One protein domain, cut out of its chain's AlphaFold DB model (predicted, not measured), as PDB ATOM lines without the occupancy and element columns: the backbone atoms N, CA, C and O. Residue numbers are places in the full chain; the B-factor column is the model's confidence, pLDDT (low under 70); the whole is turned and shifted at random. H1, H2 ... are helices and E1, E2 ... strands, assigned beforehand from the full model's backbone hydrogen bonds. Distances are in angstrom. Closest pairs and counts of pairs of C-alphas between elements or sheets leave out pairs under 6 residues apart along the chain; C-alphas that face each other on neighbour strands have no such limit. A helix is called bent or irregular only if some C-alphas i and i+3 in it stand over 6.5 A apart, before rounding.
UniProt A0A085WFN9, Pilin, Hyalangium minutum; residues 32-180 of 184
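This is residues 32 to 180 of the 184 residues of the protein "Pilin" of Hyalangium minutum (UniProt A0A085WFN9). A twisted antiparallel sheet is built about the long strand E3, and the long helix H1 runs along one face of it. Beside E1, a long stretch without named elements, residues 78 to 119, folds back so that residues 99 to 100 pair with residues 76 to 77, while the small hairpin E5 and E6 lies far from the mean of the C-alphas. The 149 printed residues hold, in order, H1 H2 E1 H3 E2 E3 E4 E5 E6 E7; the class is mixed, helices and strands, with under half of the residues, 66, in named elements. The whole is compact, with a radius of gyration of the C-alphas of 14.6 A and spans of 42 by 39 by 23 A.

Find C-alpha 32 at (-5.090, 59.735, -28.964); from there H1, residues 32 to 51, runs 29.2 A. Next come H2, residues 60 to 67, irregular with C-alphas 62 and 65 7.3 A apart, and E1, residues 75 to 77. Read on to H3, residues 120 to 123, and E2, residues 127 to 131. E3, residues 134 to 143, begins at C-alpha 134 (-12.120, 47.876, -56.692) and is 30.4 A long; E4, residues 154 to 159, is 17.5 A. Then find E5, residues 163 to 165, E6, residues 168 to 170, and E7, residues 176 to 179, ending at C-alpha 179 (-17.135, 59.489, -29.377).

E2, E3 and E4 form a meander, each strand the antiparallel neighbour of the one before. Beside E3, E1 and E2 lie on one side, with N 77 to O 140 at 2.8 A and N 129 to O 136 at 2.9 A. E4 lies on the other side, with N 139 to O 158 at 2.9 A. E7 is antiparallel to E4, with N 176 to O 157 at 2.8 A. H1 is on this sheet at a height of 9.1 A, along the strands at 16 degrees to E3 on the local plane; the C-alphas of Cys 35 and Cys 141 are their closest, 6.4 A. H1 and H2 form a helical hairpin, closest at the C-alphas of Ala 41 and Leu 67, 6.3 A. H2 and H3 only graze the sheet. In the hairpin E5 and E6, N 168 to O 165 is 2.8 A. O i to N i+4 pairs are within hydrogen-bond range in 15 of 16 for H1 and 2 of 4 for H2; H3 is too short for one.

The C-alphas farthest apart, of Pro 53 and Leu 150, are 45.7 A apart. The printed part has no cut; the link E1 to H3, 42 residues, is long. Look for pLDDT under 70 at residue 32, residues 145 to 150 and residue 180.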
ATOM      1  N   VAL A  32      -4.496  59.437 -27.638       66.19
ATOM      2  CA  VAL A  32      -5.090  59.735 -28.964       66.19
ATOM      3  C   VAL A  32      -4.131  59.531 -30.164       66.19
ATOM      4  O   VAL A  32      -4.585  59.068 -31.219       66.19
ATOM      5  N   PRO A  33      -2.814  59.837 -30.084       81.06
ATOM      6  CA  PRO A  33      -1.893  59.614 -31.201       81.06
ATOM      7  C   PRO A  33      -1.705  58.141 -31.597       81.06
ATOM      8  O   PRO A  33      -1.379  57.879 -32.755       81.06
ATOM      9  N   GLU A  34      -1.898  57.182 -30.680       88.25
ATOM     10  CA  GLU A  34      -1.689  55.750 -30.950       88.25
ATOM     11  C   GLU A  34      -2.694  55.231 -31.979       88.25
ATOM     12  O   GLU A  34      -2.300  54.748 -33.044       88.25
ATOM     13  N   CYS A  35      -3.995  55.381 -31.702       91.31
ATOM     14  CA  CYS A  35      -5.031  54.950 -32.631       91.31
ATOM     15  C   CYS A  35      -4.883  55.637 -33.994       91.31
ATOM     16  O   CYS A  35      -4.830  54.955 -35.017       91.31
ATOM     17  N   LYS A  36      -4.741  56.970 -34.027       93.00
ATOM     18  CA  LYS A  36      -4.635  57.720 -35.290       93.00
ATOM     19  C   LYS A  36      -3.431  57.294 -36.136       93.00
ATOM     20  O   LYS A  36      -3.541  57.269 -37.360       93.00
ATOM     21  N   ARG A  37      -2.297  56.943 -35.513       93.06
ATOM     22  CA  ARG A  37      -1.116  56.403 -36.208       93.06
ATOM     23  C   ARG A  37      -1.398  55.021 -36.798       93.06
ATOM     24  O   ARG A  37      -1.147  54.811 -37.980       93.06
ATOM     25  N   ASN A  38      -1.949  54.111 -36.002       94.56
ATOM     26  CA  ASN A  38      -2.181  52.731 -36.427       94.56
ATOM     27  C   ASN A  38      -3.305  52.641 -37.484       94.56
ATOM     28  O   ASN A  38      -3.166  51.909 -38.459       94.56
ATOM     29  N   LEU A  39      -4.352  53.473 -37.393       96.19
ATOM     30  CA  LEU A  39      -5.353  53.631 -38.459       96.19
ATOM     31  C   LEU A  39      -4.724  54.111 -39.779       96.19
ATOM     32  O   LEU A  39      -5.050  53.578 -40.837       96.19
ATOM     33  N   LYS A  40      -3.779  55.060 -39.738       96.44
ATOM     34  CA  LYS A  40      -3.032  55.495 -40.933       96.44
ATOM     35  C   LYS A  40      -2.106  54.413 -41.499       96.44
ATOM     36  O   LYS A  40      -1.926  54.367 -42.716       96.44
ATOM     37  N   ALA A  41      -1.560  53.531 -40.659       95.19
ATOM     38  CA  ALA A  41      -0.805  52.363 -41.115       95.19
ATOM     39  C   ALA A  41      -1.719  51.364 -41.849       95.19
ATOM     40  O   ALA A  41      -1.394  50.953 -42.960       95.19
ATOM     41  N   ILE A  42      -2.898  51.064 -41.290       95.94
ATOM     42  CA  ILE A  42      -3.924  50.207 -41.915       95.94
ATOM     43  C   ILE A  42      -4.408  50.796 -43.251       95.94
ATOM     44  O   ILE A  42      -4.456  50.080 -44.249       95.94
ATOM     45  N   PHE A  43      -4.699  52.101 -43.306       96.94
ATOM     46  CA  PHE A  43      -5.041  52.794 -44.556       96.94
ATOM     47  C   PHE A  43      -3.915  52.683 -45.592       96.94
ATOM     48  O   PHE A  43      -4.176  52.317 -46.733       96.94
ATOM     49  N   THR A  44      -2.661  52.943 -45.207       95.44
ATOM     50  CA  THR A  44      -1.517  52.848 -46.131       95.44
ATOM     51  C   THR A  44      -1.365  51.431 -46.687       95.44
ATOM     52  O   THR A  44      -1.216  51.265 -47.894       95.44
ATOM     53  N   ALA A  45      -1.466  50.413 -45.834       93.94
ATOM     54  CA  ALA A  45      -1.397  49.007 -46.223       93.94
ATOM     55  C   ALA A  45      -2.531  48.598 -47.180       93.94
ATOM     56  O   ALA A  45      -2.300  47.918 -48.183       93.94
ATOM     57  N   PHE A  46      -3.751  49.082 -46.930       94.75
ATOM     58  CA  PHE A  46      -4.865  48.926 -47.860       94.75
ATOM     59  C   PHE A  46      -4.570  49.593 -49.208       94.75
ATOM     60  O   PHE A  46      -4.652  48.932 -50.238       94.75
ATOM     61  N   MET A  47      -4.139  50.857 -49.223       93.88
ATOM     62  CA  MET A  47      -3.808  51.556 -50.471       93.88
ATOM     63  C   MET A  47      -2.669  50.876 -51.248       93.88
ATOM     64  O   MET A  47      -2.720  50.854 -52.475       93.88
ATOM     65  N   VAL A  48      -1.679  50.277 -50.580       91.81
ATOM     66  CA  VAL A  48      -0.659  49.435 -51.238       91.81
ATOM     67  C   VAL A  48      -1.314  48.210 -51.884       91.81
ATOM     68  O   VAL A  48      -1.171  48.013 -53.086       91.81
ATOM     69  N   THR A  49      -2.123  47.462 -51.131       90.19
ATOM     70  CA  THR A  49      -2.863  46.277 -51.616       90.19
ATOM     71  C   THR A  49      -3.719  46.578 -52.852       90.19
ATOM     72  O   THR A  49      -3.778  45.770 -53.776       90.19
ATOM     73  N   GLN A  50      -4.347  47.753 -52.887       89.75
ATOM     74  CA  GLN A  50      -5.223  48.209 -53.968       89.75
ATOM     75  C   GLN A  50      -4.464  48.624 -55.240       89.75
ATOM     76  O   GLN A  50      -4.964  48.428 -56.344       89.75
ATOM     77  N   ASN A  51      -3.261  49.191 -55.096       90.25
ATOM     78  CA  ASN A  51      -2.429  49.636 -56.223       90.25
ATOM     79  C   ASN A  51      -1.453  48.554 -56.728       90.25
ATOM     80  O   ASN A  51      -0.866  48.705 -57.803       90.25
ATOM     81  N   SER A  52      -1.268  47.474 -55.971       88.38
ATOM     82  CA  SER A  52      -0.416  46.344 -56.338       88.38
ATOM     83  C   SER A  52      -1.103  45.378 -57.327       88.38
ATOM     84  O   SER A  52      -2.331  45.250 -57.340       88.38
ATOM     85  N   PRO A  53      -0.342  44.638 -58.160       87.44
ATOM     86  CA  PRO A  53      -0.891  43.580 -59.010       87.44
ATOM     87  C   PRO A  53      -1.712  42.556 -58.213       87.44
ATOM     88  O   PRO A  53      -1.304  42.136 -57.126       87.44
ATOM     89  N   ARG A  54      -2.850  42.109 -58.765       82.75
ATOM     90  CA  ARG A  54      -3.763  41.166 -58.092       82.75
ATOM     91  C   ARG A  54      -3.015  39.921 -57.599       82.75
ATOM     92  O   ARG A  54      -2.439  39.190 -58.399       82.75
ATOM     93  N   GLY A  55      -3.062  39.681 -56.287       78.56
ATOM     94  CA  GLY A  55      -2.423  38.536 -55.631       78.56
ATOM     95  C   GLY A  55      -0.932  38.696 -55.305       78.56
ATOM     96  O   GLY A  55      -0.330  37.728 -54.852       78.56
ATOM     97  N   SER A  56      -0.329  39.873 -55.518       83.06
ATOM     98  CA  SER A  56       1.045  40.151 -55.056       83.06
ATOM     99  C   SER A  56       1.123  40.579 -53.586       83.06
ATOM    100  O   SER A  56       2.132  40.316 -52.940       83.06
ATOM    101  N   GLU A  57       0.044  41.153 -53.047       85.44
ATOM    102  CA  GLU A  57      -0.110  41.472 -51.624       85.44
ATOM    103  C   GLU A  57      -1.093  40.495 -50.954       85.44
ATOM    104  O   GLU A  57      -2.081  40.094 -51.584       85.44
ATOM    105  N   PRO A  58      -0.872  40.117 -49.682       82.62
ATOM    106  CA  PRO A  58      -1.821  39.307 -48.922       82.62
ATOM    107  C   PRO A  58      -3.097  40.108 -48.584       82.62
ATOM    108  O   PRO A  58      -3.062  41.339 -48.552       82.62
ATOM    109  N   PRO A  59      -4.234  39.458 -48.271       81.75
ATOM    110  CA  PRO A  59      -5.456  40.151 -47.852       81.75
ATOM    111  C   PRO A  59      -5.232  41.077 -46.644       81.75
ATOM    112  O   PRO A  59      -4.448  40.756 -45.753       81.75
ATOM    113  N   LEU A  60      -5.968  42.192 -46.548       82.94
ATOM    114  CA  LEU A  60      -5.768  43.186 -45.477       82.94
ATOM    115  C   LEU A  60      -5.832  42.575 -44.061       82.94
ATOM    116  O   LEU A  60      -4.998  42.908 -43.221       82.94
ATOM    117  N   GLY A  61      -6.756  41.638 -43.810       78.81
ATOM    118  CA  GLY A  61      -6.856  40.897 -42.539       78.81
ATOM    119  C   GLY A  61      -5.573  40.137 -42.166       78.81
ATOM    120  O   GLY A  61      -5.198  40.050 -40.992       78.81
ATOM    121  N   GLU A  62      -4.826  39.664 -43.168       82.00
ATOM    122  CA  GLU A  62      -3.529  39.013 -42.984       82.00
ATOM    123  C   GLU A  62      -2.386  40.001 -42.694       82.00
ATOM    124  O   GLU A  62      -1.375  39.601 -42.112       82.00
ATOM    125  N   GLN A  63      -2.566  41.298 -42.951       85.50
ATOM    126  CA  GLN A  63      -1.569  42.337 -42.671       85.50
ATOM    127  C   GLN A  63      -1.724  42.992 -41.283       85.50
ATOM    128  O   GLN A  63      -0.758  43.532 -40.754       85.50
ATOM    129  N   LEU A  64      -2.908  42.930 -40.655       85.69
ATOM    130  CA  LEU A  64      -3.226  43.738 -39.458       85.69
ATOM    131  C   LEU A  64      -2.307  43.518 -38.248       85.69
ATOM    132  O   LEU A  64      -1.911  44.487 -37.605       85.69
ATOM    133  N   GLY A  65      -1.980  42.262 -37.928       84.88
ATOM    134  CA  GLY A  65      -1.169  41.911 -36.755       84.88
ATOM    135  C   GLY A  65       0.193  42.622 -36.749       84.88
ATOM    136  O   GLY A  65       0.490  43.328 -35.786       84.88
ATOM    137  N   PRO A  66       0.987  42.511 -37.833       87.12
ATOM    138  CA  PRO A  66       2.217  43.285 -38.025       87.12
ATOM    139  C   PRO A  66       2.049  44.814 -38.058       87.12
ATOM    140  O   PRO A  66       2.961  45.520 -37.636       87.12
ATOM    141  N   LEU A  67       0.918  45.338 -38.552       89.88
ATOM    142  CA  LEU A  67       0.670  46.789 -38.650       89.88
ATOM    143  C   LEU A  67       0.351  47.445 -37.300       89.88
ATOM    144  O   LEU A  67       0.596  48.638 -37.118       89.88
ATOM    145  N   VAL A  68      -0.212  46.685 -36.359       91.62
ATOM    146  CA  VAL A  68      -0.524  47.152 -35.005       91.62
ATOM    147  C   VAL A  68       0.530  46.609 -34.046       91.62
ATOM    148  O   VAL A  68       0.485  45.443 -33.658       91.62
ATOM    149  N   GLU A  69       1.468  47.452 -33.616       86.81
ATOM    150  CA  GLU A  69       2.512  47.059 -32.659       86.81
ATOM    151  C   GLU A  69       1.942  46.467 -31.357       86.81
ATOM    152  O   GLU A  69       0.836  46.804 -30.924       86.81
ATOM    153  N   ARG A  70       2.714  45.585 -30.707       90.44
ATOM    154  CA  ARG A  70       2.365  45.061 -29.380       90.44
ATOM    155  C   ARG A  70       2.330  46.178 -28.345       90.44
ATOM    156  O   ARG A  70       3.121  47.120 -28.351       90.44
ATOM    157  N   GLY A  71       1.447  46.006 -27.379       89.81
ATOM    158  CA  GLY A  71       1.215  46.950 -26.313       89.81
ATOM    159  C   GLY A  71       0.328  48.116 -26.713       89.81
ATOM    160  O   GLY A  71       0.543  49.206 -26.172       89.81
ATOM    161  N   ASN A  72      -0.617  47.852 -27.618       91.12
ATOM    162  CA  ASN A  72      -1.722  48.711 -28.026       91.12
ATOM    163  C   ASN A  72      -2.861  48.715 -26.992       91.12
ATOM    164  O   ASN A  72      -3.223  47.665 -26.456       91.12
ATOM    165  N   ARG A  73      -3.434  49.892 -26.732       90.25
ATOM    166  CA  ARG A  73      -4.595  50.074 -25.836       90.25
ATOM    167  C   ARG A  73      -5.930  49.971 -26.564       90.25
ATOM    168  O   ARG A  73      -6.941  49.654 -25.954       90.25
ATOM    169  N   TYR A  74      -5.912  50.206 -27.869       93.19
ATOM    170  CA  TYR A  74      -7.089  50.149 -28.725       93.19
ATOM    171  C   TYR A  74      -7.258  48.762 -29.344       93.19
ATOM    172  O   TYR A  74      -6.273  48.148 -29.762       93.19
ATOM    173  N   ALA A  75      -8.498  48.299 -29.477       95.12
ATOM    174  CA  ALA A  75      -8.846  47.326 -30.502       95.12
ATOM    175  C   ALA A  75      -8.950  48.030 -31.867       95.12
ATOM    176  O   ALA A  75      -9.302  49.208 -31.935       95.12
ATOM    177  N   TYR A  76      -8.660  47.306 -32.946       96.38
ATOM    178  CA  TYR A  76      -8.724  47.786 -34.329       96.38
ATOM    179  C   TYR A  76      -9.582  46.848 -35.168       96.38
ATOM    180  O   TYR A  76      -9.474  45.631 -35.028       96.38
ATOM    181  N   PHE A  77     -10.388  47.408 -36.064       96.31
ATOM    182  CA  PHE A  77     -11.409  46.697 -36.826       96.31
ATOM    183  C   PHE A  77     -11.354  47.100 -38.302       96.31
ATOM    184  O   PHE A  77     -11.287  48.290 -38.612       96.31
ATOM    185  N   VAL A  78     -11.424  46.121 -39.209       95.81
ATOM    186  CA  VAL A  78     -11.556  46.327 -40.669       95.81
ATOM    187  C   VAL A  78     -12.729  45.540 -41.274       95.81
ATOM    188  O   VAL A  78     -12.829  45.402 -42.491       95.81
ATOM    189  N   GLY A  79     -13.601  44.996 -40.423       93.38
ATOM    190  CA  GLY A  79     -14.829  44.286 -40.780       93.38
ATOM    191  C   GLY A  79     -15.348  43.425 -39.628       93.38
ATOM    192  O   GLY A  79     -14.754  43.386 -38.549       93.38
ATOM    193  N   GLU A  80     -16.448  42.714 -39.864       90.62
ATOM    194  CA  GLU A  80     -16.981  41.732 -38.917       90.62
ATOM    195  C   GLU A  80     -16.128  40.457 -38.887       90.62
ATOM    196  O   GLU A  80     -15.856  39.849 -39.920       90.62
ATOM    197  N   GLY A  81     -15.734  40.013 -37.694       89.62
ATOM    198  CA  GLY A  81     -14.992  38.767 -37.512       89.62
ATOM    199  C   GLY A  81     -14.334  38.669 -36.135       89.62
ATOM    200  O   GLY A  81     -14.471  39.581 -35.314       89.62
ATOM    201  N   PRO A  82     -13.614  37.570 -35.852       92.88
ATOM    202  CA  PRO A  82     -12.751  37.493 -34.681       92.88
ATOM    203  C   PRO A  82     -11.623  38.533 -34.754       92.88
ATOM    204  O   PRO A  82     -11.252  39.010 -35.828       92.88
ATOM    205  N   LEU A  83     -11.036  38.846 -33.601       94.69
ATOM    206  CA  LEU A  83      -9.830  39.667 -33.504       94.69
ATOM    207  C   LEU A  83      -8.614  38.781 -33.221       94.69
ATOM    208  O   LEU A  83      -8.735  37.728 -32.589       94.69
ATOM    209  N   GLU A  84      -7.428  39.231 -33.628       94.75
ATOM    210  CA  GLU A  84      -6.169  38.696 -33.102       94.75
ATOM    211  C   GLU A  84      -6.134  38.838 -31.571       94.75
ATOM    212  O   GLU A  84      -6.350  39.928 -31.033       94.75
ATOM    213  N   GLN A  85      -5.858  37.738 -30.867       93.81
ATOM    214  CA  GLN A  85      -5.847  37.713 -29.407       93.81
ATOM    215  C   GLN A  85      -4.482  38.156 -28.874       93.81
ATOM    216  O   GLN A  85      -3.442  37.626 -29.269       93.81
ATOM    217  N   ARG A  86      -4.487  39.107 -27.933       95.12
ATOM    218  CA  ARG A  86      -3.279  39.674 -27.304       95.12
ATOM    219  C   ARG A  86      -3.299  39.581 -25.771       95.12
ATOM    220  O   ARG A  86      -2.709  40.398 -25.077       95.12
ATOM    221  N   SER A  87      -3.980  38.563 -25.245       94.31
ATOM    222  CA  SER A  87      -3.978  38.177 -23.824       94.31
ATOM    223  C   SER A  87      -2.752  37.350 -23.418       94.31
ATOM    224  O   SER A  87      -2.407  37.291 -22.240       94.31
ATOM    225  N   GLY A  88      -2.084  36.715 -24.385       93.12
ATOM    226  CA  GLY A  88      -0.858  35.951 -24.178       93.12
ATOM    227  C   GLY A  88       0.421  36.780 -24.329       93.12
ATOM    228  O   GLY A  88       0.437  37.868 -24.914       93.12
ATOM    229  N   LYS A  89       1.532  36.201 -23.850       92.00
ATOM    230  CA  LYS A  89       2.887  36.723 -24.085       92.00
ATOM    231  C   LYS A  89       3.128  36.969 -25.574       92.00
ATOM    232  O   LYS A  89       3.619  38.030 -25.948       92.00
ATOM    233  N   ASP A  90       2.703  36.026 -26.404       91.56
ATOM    234  CA  ASP A  90       2.752  36.092 -27.860       91.56
ATOM    235  C   ASP A  90       1.342  36.375 -28.407       91.56
ATOM    236  O   ASP A  90       0.347  35.924 -27.834       91.56
ATOM    237  N   ALA A  91       1.249  37.140 -29.498       91.19
ATOM    238  CA  ALA A  91      -0.030  37.414 -30.150       91.19
ATOM    239  C   ALA A  91      -0.502  36.179 -30.928       91.19
ATOM    240  O   ALA A  91       0.290  35.524 -31.608       91.19
ATOM    241  N   GLN A  92      -1.794  35.869 -30.840       91.38
ATOM    242  CA  GLN A  92      -2.392  34.701 -31.477       91.38
ATOM    243  C   GLN A  92      -3.370  35.146 -32.564       91.38
ATOM    244  O   GLN A  92      -4.485  35.598 -32.283       91.38
ATOM    245  N   ARG A  93      -2.956  34.997 -33.828       86.75
ATOM    246  CA  ARG A  93      -3.846  35.181 -34.976       86.75
ATOM    247  C   ARG A  93      -4.928  34.103 -34.968       86.75
ATOM    248  O   ARG A  93      -4.635  32.912 -34.913       86.75
ATOM    249  N   VAL A  94      -6.176  34.543 -35.086       88.38
ATOM    250  CA  VAL A  94      -7.345  33.682 -35.284       88.38
ATOM    251  C   VAL A  94      -7.633  33.576 -36.787       88.38
ATOM    252  O   VAL A  94      -7.409  34.531 -37.533       88.38
ATOM    253  N   ALA A  95      -8.110  32.421 -37.253       86.88
ATOM    254  CA  ALA A  95      -8.539  32.262 -38.642       86.88
ATOM    255  C   ALA A  95      -9.699  33.224 -38.960       86.88
ATOM    256  O   ALA A  95     -10.636  33.343 -38.172       86.88
ATOM    257  N   GLY A  96      -9.622  33.920 -40.098       86.25
ATOM    258  CA  GLY A  96     -10.609  34.939 -40.474       86.25
ATOM    259  C   GLY A  96     -10.586  36.200 -39.602       86.25
ATOM    260  O   GLY A  96     -11.609  36.869 -39.502       86.25
ATOM    261  N   ALA A  97      -9.468  36.519 -38.936       90.69
ATOM    262  CA  ALA A  97      -9.373  37.727 -38.119       90.69
ATOM    263  C   ALA A  97      -9.566  39.011 -38.950       90.69
ATOM    264  O   ALA A  97      -8.784  39.297 -39.857       90.69
ATOM    265  N   MET A  98     -10.574  39.805 -38.581       93.44
ATOM    266  CA  MET A  98     -10.922  41.094 -39.205       93.44
ATOM    267  C   MET A  98     -10.551  42.283 -38.308       93.44
ATOM    268  O   MET A  98     -11.114  43.375 -38.401       93.44
ATOM    269  N   GLY A  99      -9.581  42.070 -37.422       94.81
ATOM    270  CA  GLY A  99      -9.123  43.076 -36.483       94.81
ATOM    271  C   GLY A  99      -8.056  42.573 -35.518       94.81
ATOM    272  O   GLY A  99      -7.626  41.417 -35.562       94.81
ATOM    273  N   VAL A 100      -7.641  43.463 -34.625       96.31
ATOM    274  CA  VAL A 100      -6.622  43.240 -33.596       96.31
ATOM    275  C   VAL A 100      -7.201  43.655 -32.250       96.31
ATOM    276  O   VAL A 100      -7.706  44.766 -32.125       96.31
ATOM    277  N   GLY A 101      -7.154  42.776 -31.249       95.25
ATOM    278  CA  GLY A 101      -7.647  43.081 -29.908       95.25
ATOM    279  C   GLY A 101      -6.711  43.994 -29.111       95.25
ATOM    280  O   GLY A 101      -5.532  44.147 -29.439       95.25
ATOM    281  N   VAL A 102      -7.236  44.558 -28.021       94.25
ATOM    282  CA  VAL A 102      -6.451  45.251 -26.982       94.25
ATOM    283  C   VAL A 102      -5.349  44.321 -26.457       94.25
ATOM    284  O   VAL A 102      -5.578  43.119 -26.292       94.25
ATOM    285  N   ASP A 103      -4.159  44.852 -26.160       94.50
ATOM    286  CA  ASP A 103      -3.070  44.073 -25.560       94.50
ATOM    287  C   ASP A 103      -3.297  43.826 -24.063       94.50
ATOM    288  O   ASP A 103      -2.669  44.443 -23.202       94.50
ATOM    289  N   LEU A 104      -4.210  42.906 -23.755       93.44
ATOM    290  CA  LEU A 104      -4.563  42.511 -22.390       93.44
ATOM    291  C   LEU A 104      -3.387  41.876 -21.624       93.44
ATOM    292  O   LEU A 104      -3.377  41.889 -20.396       93.44
ATOM    293  N   PHE A 105      -2.366  41.357 -22.319       95.12
ATOM    294  CA  PHE A 105      -1.133  40.889 -21.680       95.12
ATOM    295  C   PHE A 105      -0.345  42.047 -21.047       95.12
ATOM    296  O   PHE A 105       0.174  41.906 -19.936       95.12
ATOM    297  N   LYS A 106      -0.283  43.204 -21.724       91.94
ATOM    298  CA  LYS A 106       0.337  44.435 -21.200       91.94
ATOM    299  C   LYS A 106      -0.610  45.250 -20.310       91.94
ATOM    300  O   LYS A 106      -0.158  45.840 -19.331       91.94
ATOM    301  N   PHE A 107      -1.897  45.296 -20.642       89.62
ATOM    302  CA  PHE A 107      -2.923  46.098 -19.970       89.62
ATOM    303  C   PHE A 107      -3.958  45.195 -19.296       89.62
ATOM    304  O   PHE A 107      -5.093  45.071 -19.740       89.62
ATOM    305  N   GLN A 108      -3.550  44.568 -18.192       89.31
ATOM    306  CA  GLN A 108      -4.338  43.546 -17.484       89.31
ATOM    307  C   GLN A 108      -5.654  44.062 -16.874       89.31
ATOM    308  O   GLN A 108      -6.531  43.259 -16.571       89.31
ATOM    309  N   ASN A 109      -5.791  45.382 -16.706       84.81
ATOM    310  CA  ASN A 109      -7.006  46.030 -16.203       84.81
ATOM    311  C   ASN A 109      -7.949  46.505 -17.324       84.81
ATOM    312  O   ASN A 109      -9.073  46.897 -17.027       84.81
ATOM    313  N   ALA A 110      -7.507  46.484 -18.585       86.38
ATOM    314  CA  ALA A 110      -8.359  46.844 -19.711       86.38
ATOM    315  C   ALA A 110      -9.360  45.717 -20.000       86.38
ATOM    316  O   ALA A 110      -9.075  44.534 -19.789       86.38
ATOM    317  N   ARG A 111     -10.532  46.071 -20.531       87.69
ATOM    318  CA  ARG A 111     -11.524  45.093 -20.998       87.69
ATOM    319  C   ARG A 111     -11.273  44.690 -22.459       87.69
ATOM    320  O   ARG A 111     -10.777  45.503 -23.240       87.69
ATOM    321  N   PRO A 112     -11.616  43.455 -22.875       90.88
ATOM    322  CA  PRO A 112     -11.700  43.136 -24.297       90.88
ATOM    323  C   PRO A 112     -12.762  44.023 -24.961       90.88
ATOM    324  O   PRO A 112     -13.850  44.201 -24.417       90.88
ATOM    325  N   LEU A 113     -12.444  44.539 -26.147       91.81
ATOM    326  CA  LEU A 113     -13.352  45.332 -26.974       91.81
ATOM    327  C   LEU A 113     -13.678  44.587 -28.266       91.81
ATOM    328  O   LEU A 113     -12.839  43.884 -28.831       91.81
ATOM    329  N   THR A 114     -14.907  44.758 -28.730       93.06
ATOM    330  CA  THR A 114     -15.475  44.150 -29.931       93.06
ATOM    331  C   THR A 114     -16.151  45.220 -30.788       93.06
ATOM    332  O   THR A 114     -16.358  46.346 -30.346       93.06
ATOM    333  N   LEU A 115     -16.577  44.869 -32.005       92.31
ATOM    334  CA  LEU A 115     -17.326  45.802 -32.853       92.31
ATOM    335  C   LEU A 115     -18.708  46.177 -32.262       92.31
ATOM    336  O   LEU A 115     -19.326  47.131 -32.716       92.31
ATOM    337  N   ARG A 116     -19.188  45.469 -31.224       91.56
ATOM    338  CA  ARG A 116     -20.415  45.818 -30.481       91.56
ATOM    339  C   ARG A 116     -20.214  46.944 -29.467       91.56
ATOM    340  O   ARG A 116     -21.196  47.518 -29.015       91.56
ATOM    341  N   ASP A 117     -18.965  47.234 -29.109       90.69
ATOM    342  CA  ASP A 117     -18.577  48.344 -28.233       90.69
ATOM    343  C   ASP A 117     -18.384  49.656 -29.021       90.69
ATOM    344  O   ASP A 117     -18.191  50.718 -28.439       90.69
ATOM    345  N   VAL A 118     -18.438  49.578 -30.355       91.12
ATOM    346  CA  VAL A 118     -18.395  50.711 -31.287       91.12
ATOM    347  C   VAL A 118     -19.832  51.194 -31.551       91.12
ATOM    348  O   VAL A 118     -20.724  50.357 -31.711       91.12
ATOM    349  N   PRO A 119     -20.096  52.516 -31.651       90.88
ATOM    350  CA  PRO A 119     -21.416  53.044 -31.993       90.88
ATOM    351  C   PRO A 119     -21.992  52.398 -33.249       90.88
ATOM    352  O   PRO A 119     -21.298  52.280 -34.258       90.88
ATOM    353  N   SER A 120     -23.271  52.022 -33.216       91.88
ATOM    354  CA  SER A 120     -23.909  51.223 -34.273       91.88
ATOM    355  C   SER A 120     -23.795  51.834 -35.673       91.88
ATOM    356  O   SER A 120     -23.574  51.100 -36.632       91.88
ATOM    357  N   ALA A 121     -23.877  53.164 -35.793       90.81
ATOM    358  CA  ALA A 121     -23.675  53.877 -37.057       90.81
ATOM    359  C   ALA A 121     -22.256  53.683 -37.627       90.81
ATOM    360  O   ALA A 121     -22.091  53.459 -38.822       90.81
ATOM    361  N   VAL A 122     -21.236  53.697 -36.766       93.38
ATOM    362  CA  VAL A 122     -19.831  53.482 -37.147       93.38
ATOM    363  C   VAL A 122     -19.573  52.004 -37.420       93.38
ATOM    364  O   VAL A 122     -18.954  51.662 -38.422       93.38
ATOM    365  N   ALA A 123     -20.081  51.118 -36.561       94.94
ATOM    366  CA  ALA A 123     -19.959  49.672 -36.705       94.94
ATOM    367  C   ALA A 123     -20.558  49.168 -38.030       94.94
ATOM    368  O   ALA A 123     -19.954  48.319 -38.676       94.94
ATOM    369  N   ALA A 124     -21.689  49.737 -38.466       94.31
ATOM    370  CA  ALA A 124     -22.326  49.421 -39.745       94.31
ATOM    371  C   ALA A 124     -21.516  49.874 -40.979       94.31
ATOM    372  O   ALA A 124     -21.706  49.331 -42.066       94.31
ATOM    373  N   GLU A 125     -20.614  50.852 -40.834       95.06
ATOM    374  CA  GLU A 125     -19.679  51.231 -41.898       95.06
ATOM    375  C   GLU A 125     -18.402  50.386 -41.911       95.06
ATOM    376  O   GLU A 125     -17.812  50.229 -42.976       95.06
ATOM    377  N   VAL A 126     -17.937  49.862 -40.772       96.81
ATOM    378  CA  VAL A 126     -16.637  49.172 -40.673       96.81
ATOM    379  C   VAL A 126     -16.606  47.911 -41.535       96.81
ATOM    380  O   VAL A 126     -17.351  46.960 -41.316       96.81
ATOM    381  N   GLY A 127     -15.691  47.876 -42.503       95.25
ATOM    382  CA  GLY A 127     -15.609  46.781 -43.460       95.25
ATOM    383  C   GLY A 127     -14.843  47.115 -44.734       95.25
ATOM    384  O   GLY A 127     -14.491  48.265 -45.007       95.25
ATOM    385  N   LEU A 128     -14.653  46.076 -45.544       93.81
ATOM    386  CA  LEU A 128     -14.400  46.197 -46.976       93.81
ATOM    387  C   LEU A 128     -15.746  46.162 -47.709       93.81
ATOM    388  O   LEU A 128     -16.539  45.248 -47.491       93.81
ATOM    389  N   HIS A 129     -15.998  47.135 -48.583       93.81
ATOM    390  CA  HIS A 129     -17.230  47.226 -49.375       93.81
ATOM    391  C   HIS A 129     -16.895  47.124 -50.861       93.81
ATOM    392  O   HIS A 129     -15.941  47.753 -51.318       93.81
ATOM    393  N   GLY A 130     -17.692  46.377 -51.624       90.75
ATOM    394  CA  GLY A 130     -17.386  46.058 -53.022       90.75
ATOM    395  C   GLY A 130     -16.406  44.886 -53.157       90.75
ATOM    396  O   GLY A 130     -16.247  44.089 -52.234       90.75
ATOM    397  N   THR A 131     -15.756  44.773 -54.317       87.25
ATOM    398  CA  THR A 131     -14.893  43.630 -54.664       87.25
ATOM    399  C   THR A 131     -13.478  44.114 -54.938       87.25
ATOM    400  O   THR A 131     -13.250  44.821 -55.914       87.25
ATOM    401  N   CYS A 132     -12.511  43.719 -54.110       84.69
ATOM    402  CA  CYS A 132     -11.124  44.148 -54.280       84.69
ATOM    403  C   CYS A 132     -10.518  43.594 -55.595       84.69
ATOM    404  O   CYS A 132     -10.813  42.452 -55.965       84.69
ATOM    405  N   PRO A 133      -9.681  44.362 -56.324       84.75
ATOM    406  CA  PRO A 133      -9.051  45.624 -55.926       84.75
ATOM    407  C   PRO A 133      -9.915  46.882 -56.136       84.75
ATOM    408  O   PRO A 133      -9.435  47.985 -55.923       84.75
ATOM    409  N   ASP A 134     -11.189  46.753 -56.497       85.88
ATOM    410  CA  ASP A 134     -12.120  47.876 -56.692       85.88
ATOM    411  C   ASP A 134     -13.060  48.042 -55.471       85.88
ATOM    412  O   ASP A 134     -14.246  48.345 -55.595       85.88
ATOM    413  N   CYS A 135     -12.538  47.765 -54.269       91.75
ATOM    414  CA  CYS A 135     -13.246  47.890 -52.996       91.75
ATOM    415  C   CYS A 135     -12.877  49.191 -52.259       91.75
ATOM    416  O   CYS A 135     -11.827  49.786 -52.501       91.75
ATOM    417  N   ARG A 136     -13.712  49.602 -51.303       95.00
ATOM    418  CA  ARG A 136     -13.393  50.661 -50.331       95.00
ATOM    419  C   ARG A 136     -13.244  50.078 -48.929       95.00
ATOM    420  O   ARG A 136     -13.914  49.104 -48.587       95.00
ATOM    421  N   LEU A 137     -12.406  50.701 -48.110       96.94
ATOM    422  CA  LEU A 137     -12.207  50.370 -46.703       96.94
ATOM    423  C   LEU A 137     -12.840  51.442 -45.816       96.94
ATOM    424  O   LEU A 137     -12.582  52.628 -46.012       96.94
ATOM    425  N   VAL A 138     -13.534  51.013 -44.763       97.75
ATOM    426  CA  VAL A 138     -13.674  51.789 -43.528       97.75
ATOM    427  C   VAL A 138     -13.104  50.959 -42.383       97.75
ATOM    428  O   VAL A 138     -13.535  49.832 -42.145       97.75
ATOM    429  N   ALA A 139     -12.126  51.516 -41.675       97.75
ATOM    430  CA  ALA A 139     -11.518  50.907 -40.500       97.75
ATOM    431  C   ALA A 139     -11.805  51.755 -39.259       97.75
ATOM    432  O   ALA A 139     -11.862  52.983 -39.343       97.75
ATOM    433  N   ALA A 140     -11.940  51.112 -38.102       97.00
ATOM    434  CA  ALA A 140     -12.147  51.781 -36.822       97.00
ATOM    435  C   ALA A 140     -11.152  51.310 -35.762       97.00
ATOM    436  O   ALA A 140     -10.552  50.239 -35.871       97.00
ATOM    437  N   CYS A 141     -11.001  52.116 -34.719       95.50
ATOM    438  CA  CYS A 141     -10.433  51.690 -33.451       95.50
ATOM    439  C   CYS A 141     -11.419  52.017 -32.323       95.50
ATOM    440  O   CYS A 141     -12.204  52.957 -32.448       95.50
ATOM    441  N   ALA A 142     -11.343  51.269 -31.228       93.44
ATOM    442  CA  ALA A 142     -12.032  51.575 -29.977       93.44
ATOM    443  C   ALA A 142     -11.081  51.316 -28.812       93.44
ATOM    444  O   ALA A 142     -10.347  50.324 -28.843       93.44
ATOM    445  N   GLY A 143     -11.063  52.186 -27.807       89.50
ATOM    446  CA  GLY A 143     -10.198  52.031 -26.642       89.50
ATOM    447  C   GLY A 143     -10.754  52.753 -25.429       89.50
ATOM    448  O   GLY A 143     -11.177  53.894 -25.522       89.50
ATOM    449  N   ASP A 144     -10.721  52.068 -24.298       78.50
ATOM    450  CA  ASP A 144     -10.934  52.634 -22.971       78.50
ATOM    451  C   ASP A 144      -9.555  53.130 -22.488       78.50
ATOM    452  O   ASP A 144      -8.605  52.339 -22.391       78.50
ATOM    453  N   THR A 145      -9.386  54.451 -22.324       65.56
ATOM    454  CA  THR A 145      -8.068  55.063 -22.057       65.56
ATOM    455  C   THR A 145      -7.825  55.442 -20.596       65.56
ATOM    456  O   THR A 145      -6.670  55.742 -20.242       65.56
ATOM    457  N   ASP A 146      -8.851  55.361 -19.744       64.62
ATOM    458  CA  ASP A 146      -8.794  55.660 -18.310       64.62
ATOM    459  C   ASP A 146      -9.116  54.453 -17.387       64.62
ATOM    460  O   ASP A 146      -8.736  54.463 -16.212       64.62
ATOM    461  N   ASN A 147      -9.601  53.342 -17.953       60.59
ATOM    462  CA  ASN A 147     -10.057  52.093 -17.324       60.59
ATOM    463  C   ASN A 147     -11.365  52.206 -16.520       60.59
ATOM    464  O   ASN A 147     -11.494  51.532 -15.489       60.59
ATOM    465  N   LYS A 148     -12.337  53.013 -16.956       63.66
ATOM    466  CA  LYS A 148     -13.696  53.002 -16.395       63.66
ATOM    467  C   LYS A 148     -14.588  51.980 -17.126       63.66
ATOM    468  O   LYS A 148     -15.051  52.223 -18.238       63.66
ATOM    469  N   PRO A 149     -14.927  50.825 -16.512       58.12
ATOM    470  CA  PRO A 149     -15.518  49.701 -17.251       58.12
ATOM    471  C   PRO A 149     -16.965  49.895 -17.735       58.12
ATOM    472  O   PRO A 149     -17.507  48.978 -18.354       58.12
ATOM    473  N   LEU A 150     -17.608  51.011 -17.382       61.84
ATOM    474  CA  LEU A 150     -18.997  51.326 -17.721       61.84
ATOM    475  C   LEU A 150     -19.115  52.336 -18.867       61.84
ATOM    476  O   LEU A 150     -20.213  52.497 -19.406       61.84
ATOM    477  N   ASP A 151     -18.006  52.961 -19.252       71.81
ATOM    478  CA  ASP A 151     -18.030  54.167 -20.064       71.81
ATOM    479  C   ASP A 151     -17.808  53.798 -21.544       71.81
ATOM    480  O   ASP A 151     -17.368  52.689 -21.905       71.81
ATOM    481  N   ALA A 152     -18.242  54.688 -22.438       77.00
ATOM    482  CA  ALA A 152     -18.174  54.437 -23.871       77.00
ATOM    483  C   ALA A 152     -16.722  54.616 -24.345       77.00
ATOM    484  O   ALA A 152     -16.155  55.678 -24.113       77.00
ATOM    485  N   PRO A 153     -16.114  53.628 -25.032       86.56
ATOM    486  CA  PRO A 153     -14.720  53.740 -25.438       86.56
ATOM    487  C   PRO A 153     -14.532  54.908 -26.413       86.56
ATOM    488  O   PRO A 153     -15.397  55.166 -27.255       86.56
ATOM    489  N   ASP A 154     -13.361  55.544 -26.377       87.62
ATOM    490  CA  ASP A 154     -12.966  56.512 -27.394       87.62
ATOM    491  C   ASP A 154     -12.908  55.807 -28.766       87.62
ATOM    492  O   ASP A 154     -12.207  54.795 -28.933       87.62
ATOM    493  N   VAL A 155     -13.626  56.333 -29.766       92.31
ATOM    494  CA  VAL A 155     -13.741  55.713 -31.100       92.31
ATOM    495  C   VAL A 155     -13.285  56.656 -32.206       92.31
ATOM    496  O   VAL A 155     -13.852  57.729 -32.418       92.31
ATOM    497  N   TRP A 156     -12.333  56.188 -33.018       94.81
ATOM    498  CA  TRP A 156     -11.967  56.821 -34.289       94.81
ATOM    499  C   TRP A 156     -12.233  55.897 -35.472       94.81
ATOM    500  O   TRP A 156     -12.186  54.675 -35.352       94.81
ATOM    501  N   SER A 157     -12.427  56.489 -36.650       96.56
ATOM    502  CA  SER A 157     -12.462  55.753 -37.919       96.56
ATOM    503  C   SER A 157     -11.680  56.455 -39.024       96.56
ATOM    504  O   SER A 157     -11.509  57.672 -38.995       96.56
ATOM    505  N   ILE A 158     -11.236  55.691 -40.015       97.94
ATOM    506  CA  ILE A 158     -10.575  56.149 -41.239       97.94
ATOM    507  C   ILE A 158     -11.231  55.451 -42.437       97.94
ATOM    508  O   ILE A 158     -11.695  54.318 -42.310       97.94
ATOM    509  N   SER A 159     -11.261  56.110 -43.592       98.00
ATOM    510  CA  SER A 159     -11.815  55.559 -44.835       98.00
ATOM    511  C   SER A 159     -10.819  55.699 -45.985       98.00
ATOM    512  O   SER A 159      -9.971  56.597 -45.964       98.00
ATOM    513  N   SER A 160     -10.910  54.815 -46.981       97.56
ATOM    514  CA  SER A 160     -10.187  54.944 -48.254       97.56
ATOM    515  C   SER A 160     -10.805  55.963 -49.214       97.56
ATOM    516  O   SER A 160     -10.185  56.312 -50.212       97.56
ATOM    517  N   GLU A 161     -12.017  56.422 -48.917       96.88
ATOM    518  CA  GLU A 161     -12.779  57.414 -49.678       96.88
ATOM    519  C   GLU A 161     -13.184  58.585 -48.778       96.88
ATOM    520  O   GLU A 161     -13.270  58.430 -47.551       96.88
ATOM    521  N   ASP A 162     -13.487  59.728 -49.394       97.44
ATOM    522  CA  ASP A 162     -14.115  60.863 -48.719       97.44
ATOM    523  C   ASP A 162     -15.481  60.448 -48.146       97.44
ATOM    524  O   ASP A 162     -16.249  59.716 -48.774       97.44
ATOM    525  N   ARG A 163     -15.804  60.929 -46.943       94.94
ATOM    526  CA  ARG A 163     -17.093  60.686 -46.276       94.94
ATOM    527  C   ARG A 163     -17.721  61.996 -45.836       94.94
ATOM    528  O   ARG A 163     -17.009  62.954 -45.564       94.94
ATOM    529  N   VAL A 164     -19.043  62.014 -45.706       94.19
ATOM    530  CA  VAL A 164     -19.768  63.115 -45.062       94.19
ATOM    531  C   VAL A 164     -20.340  62.595 -43.752       94.19
ATOM    532  O   VAL A 164     -21.163  61.683 -43.771       94.19
ATOM    533  N   ILE A 165     -19.890  63.154 -42.629       90.81
ATOM    534  CA  ILE A 165     -20.343  62.798 -41.277       90.81
ATOM    535  C   ILE A 165     -20.856  64.083 -40.629       90.81
ATOM    536  O   ILE A 165     -20.149  65.085 -40.622       90.81
ATOM    537  N   ASP A 166     -22.112  64.087 -40.181       89.12
ATOM    538  CA  ASP A 166     -22.794  65.247 -39.578       89.12
ATOM    539  C   ASP A 166     -22.714  66.560 -40.393       89.12
ATOM    540  O   ASP A 166     -22.821  67.667 -39.866       89.12
ATOM    541  N   GLY A 167     -22.561  66.436 -41.716       90.88
ATOM    542  CA  GLY A 167     -22.412  67.554 -42.655       90.88
ATOM    543  C   GLY A 167     -20.968  68.020 -42.889       90.88
ATOM    544  O   GLY A 167     -20.752  68.873 -43.748       90.88
ATOM    545  N   GLU A 168     -19.978  67.453 -42.193       92.50
ATOM    546  CA  GLU A 168     -18.551  67.685 -42.438       92.50
ATOM    547  C   GLU A 168     -18.007  66.687 -43.473       92.50
ATOM    548  O   GLU A 168     -18.162  65.472 -43.325       92.50
ATOM    549  N   THR A 169     -17.330  67.183 -44.515       96.56
ATOM    550  CA  THR A 169     -16.573  66.330 -45.441       96.56
ATOM    551  C   THR A 169     -15.239  65.935 -44.814       96.56
ATOM    552  O   THR A 169     -14.346  66.766 -44.661       96.56
ATOM    553  N   ILE A 170     -15.086  64.649 -44.515       96.81
ATOM    554  CA  ILE A 170     -13.861  64.030 -44.016       96.81
ATOM    555  C   ILE A 170     -13.101  63.413 -45.198       96.81
ATOM    556  O   ILE A 170     -13.599  62.441 -45.775       96.81
ATOM    557  N   PRO A 171     -11.906  63.919 -45.556       97.88
ATOM    558  CA  PRO A 171     -11.127  63.375 -46.665       97.88
ATOM    559  C   PRO A 171     -10.677  61.924 -46.453       97.88
ATOM    560  O   PRO A 171     -10.417  61.489 -45.322       97.88
ATOM    561  N   ALA A 172     -10.483  61.199 -47.553       97.56
ATOM    562  CA  ALA A 172      -9.824  59.899 -47.568       97.56
ATOM    563  C   ALA A 172      -8.493  59.931 -46.788       97.56
ATOM    564  O   ALA A 172      -7.681  60.852 -46.913       97.56
ATOM    565  N   GLY A 173      -8.252  58.919 -45.954       96.94
ATOM    566  CA  GLY A 173      -7.045  58.828 -45.126       96.94
ATOM    567  C   GLY A 173      -7.006  59.747 -43.891       96.94
ATOM    568  O   GLY A 173      -6.026  59.703 -43.137       96.94
ATOM    569  N   GLN A 174      -8.044  60.552 -43.627       97.06
ATOM    570  CA  GLN A 174      -8.162  61.357 -42.407       97.06
ATOM    571  C   GLN A 174      -8.910  60.591 -41.295       97.06
ATOM    572  O   GLN A 174     -10.077  60.241 -41.471       97.06
ATOM    573  N   PRO A 175      -8.287  60.340 -40.120       95.94
ATOM    574  CA  PRO A 175      -8.998  59.800 -38.965       95.94
ATOM    575  C   PRO A 175     -10.002  60.810 -38.389       95.94
ATOM    576  O   PRO A 175      -9.600  61.890 -37.948       95.94
ATOM    577  N   TYR A 176     -11.274  60.425 -38.323       93.94
ATOM    578  CA  TYR A 176     -12.360  61.159 -37.663       93.94
ATOM    579  C   TYR A 176     -12.646  60.592 -36.268       93.94
ATOM    580  O   TYR A 176     -12.435  59.397 -36.051       93.94
ATOM    581  N   HIS A 177     -13.089  61.436 -35.334       91.94
ATOM    582  CA  HIS A 177     -13.407  61.071 -33.948       91.94
ATOM    583  C   HIS A 177     -14.921  61.049 -33.749       91.94
ATOM    584  O   HIS A 177     -15.563  62.056 -34.018       91.94
ATOM    585  N   HIS A 178     -15.469  59.926 -33.285       88.00
ATOM    586  CA  HIS A 178     -16.917  59.710 -33.195       88.00
ATOM    587  C   HIS A 178     -17.477  59.890 -31.789       88.00
ATOM    588  O   HIS A 178     -18.520  60.509 -31.621       88.00
ATOM    589  N   LEU A 179     -16.788  59.348 -30.787       74.00
ATOM    590  CA  LEU A 179     -17.135  59.489 -29.377       74.00
ATOM    591  C   LEU A 179     -15.879  59.808 -28.591       74.00
ATOM    592  O   LEU A 179     -14.862  59.150 -28.798       74.00
ATOM    593  N   TRP A 180     -16.004  60.782 -27.696       62.62
ATOM    594  CA  TRP A 180     -15.051  61.050 -26.632       62.62
ATOM    595  C   TRP A 180     -15.634  60.485 -25.332       62.62
ATOM    596  O   TRP A 180     -16.795  60.754 -25.020       62.62
TER     597      TRP A 180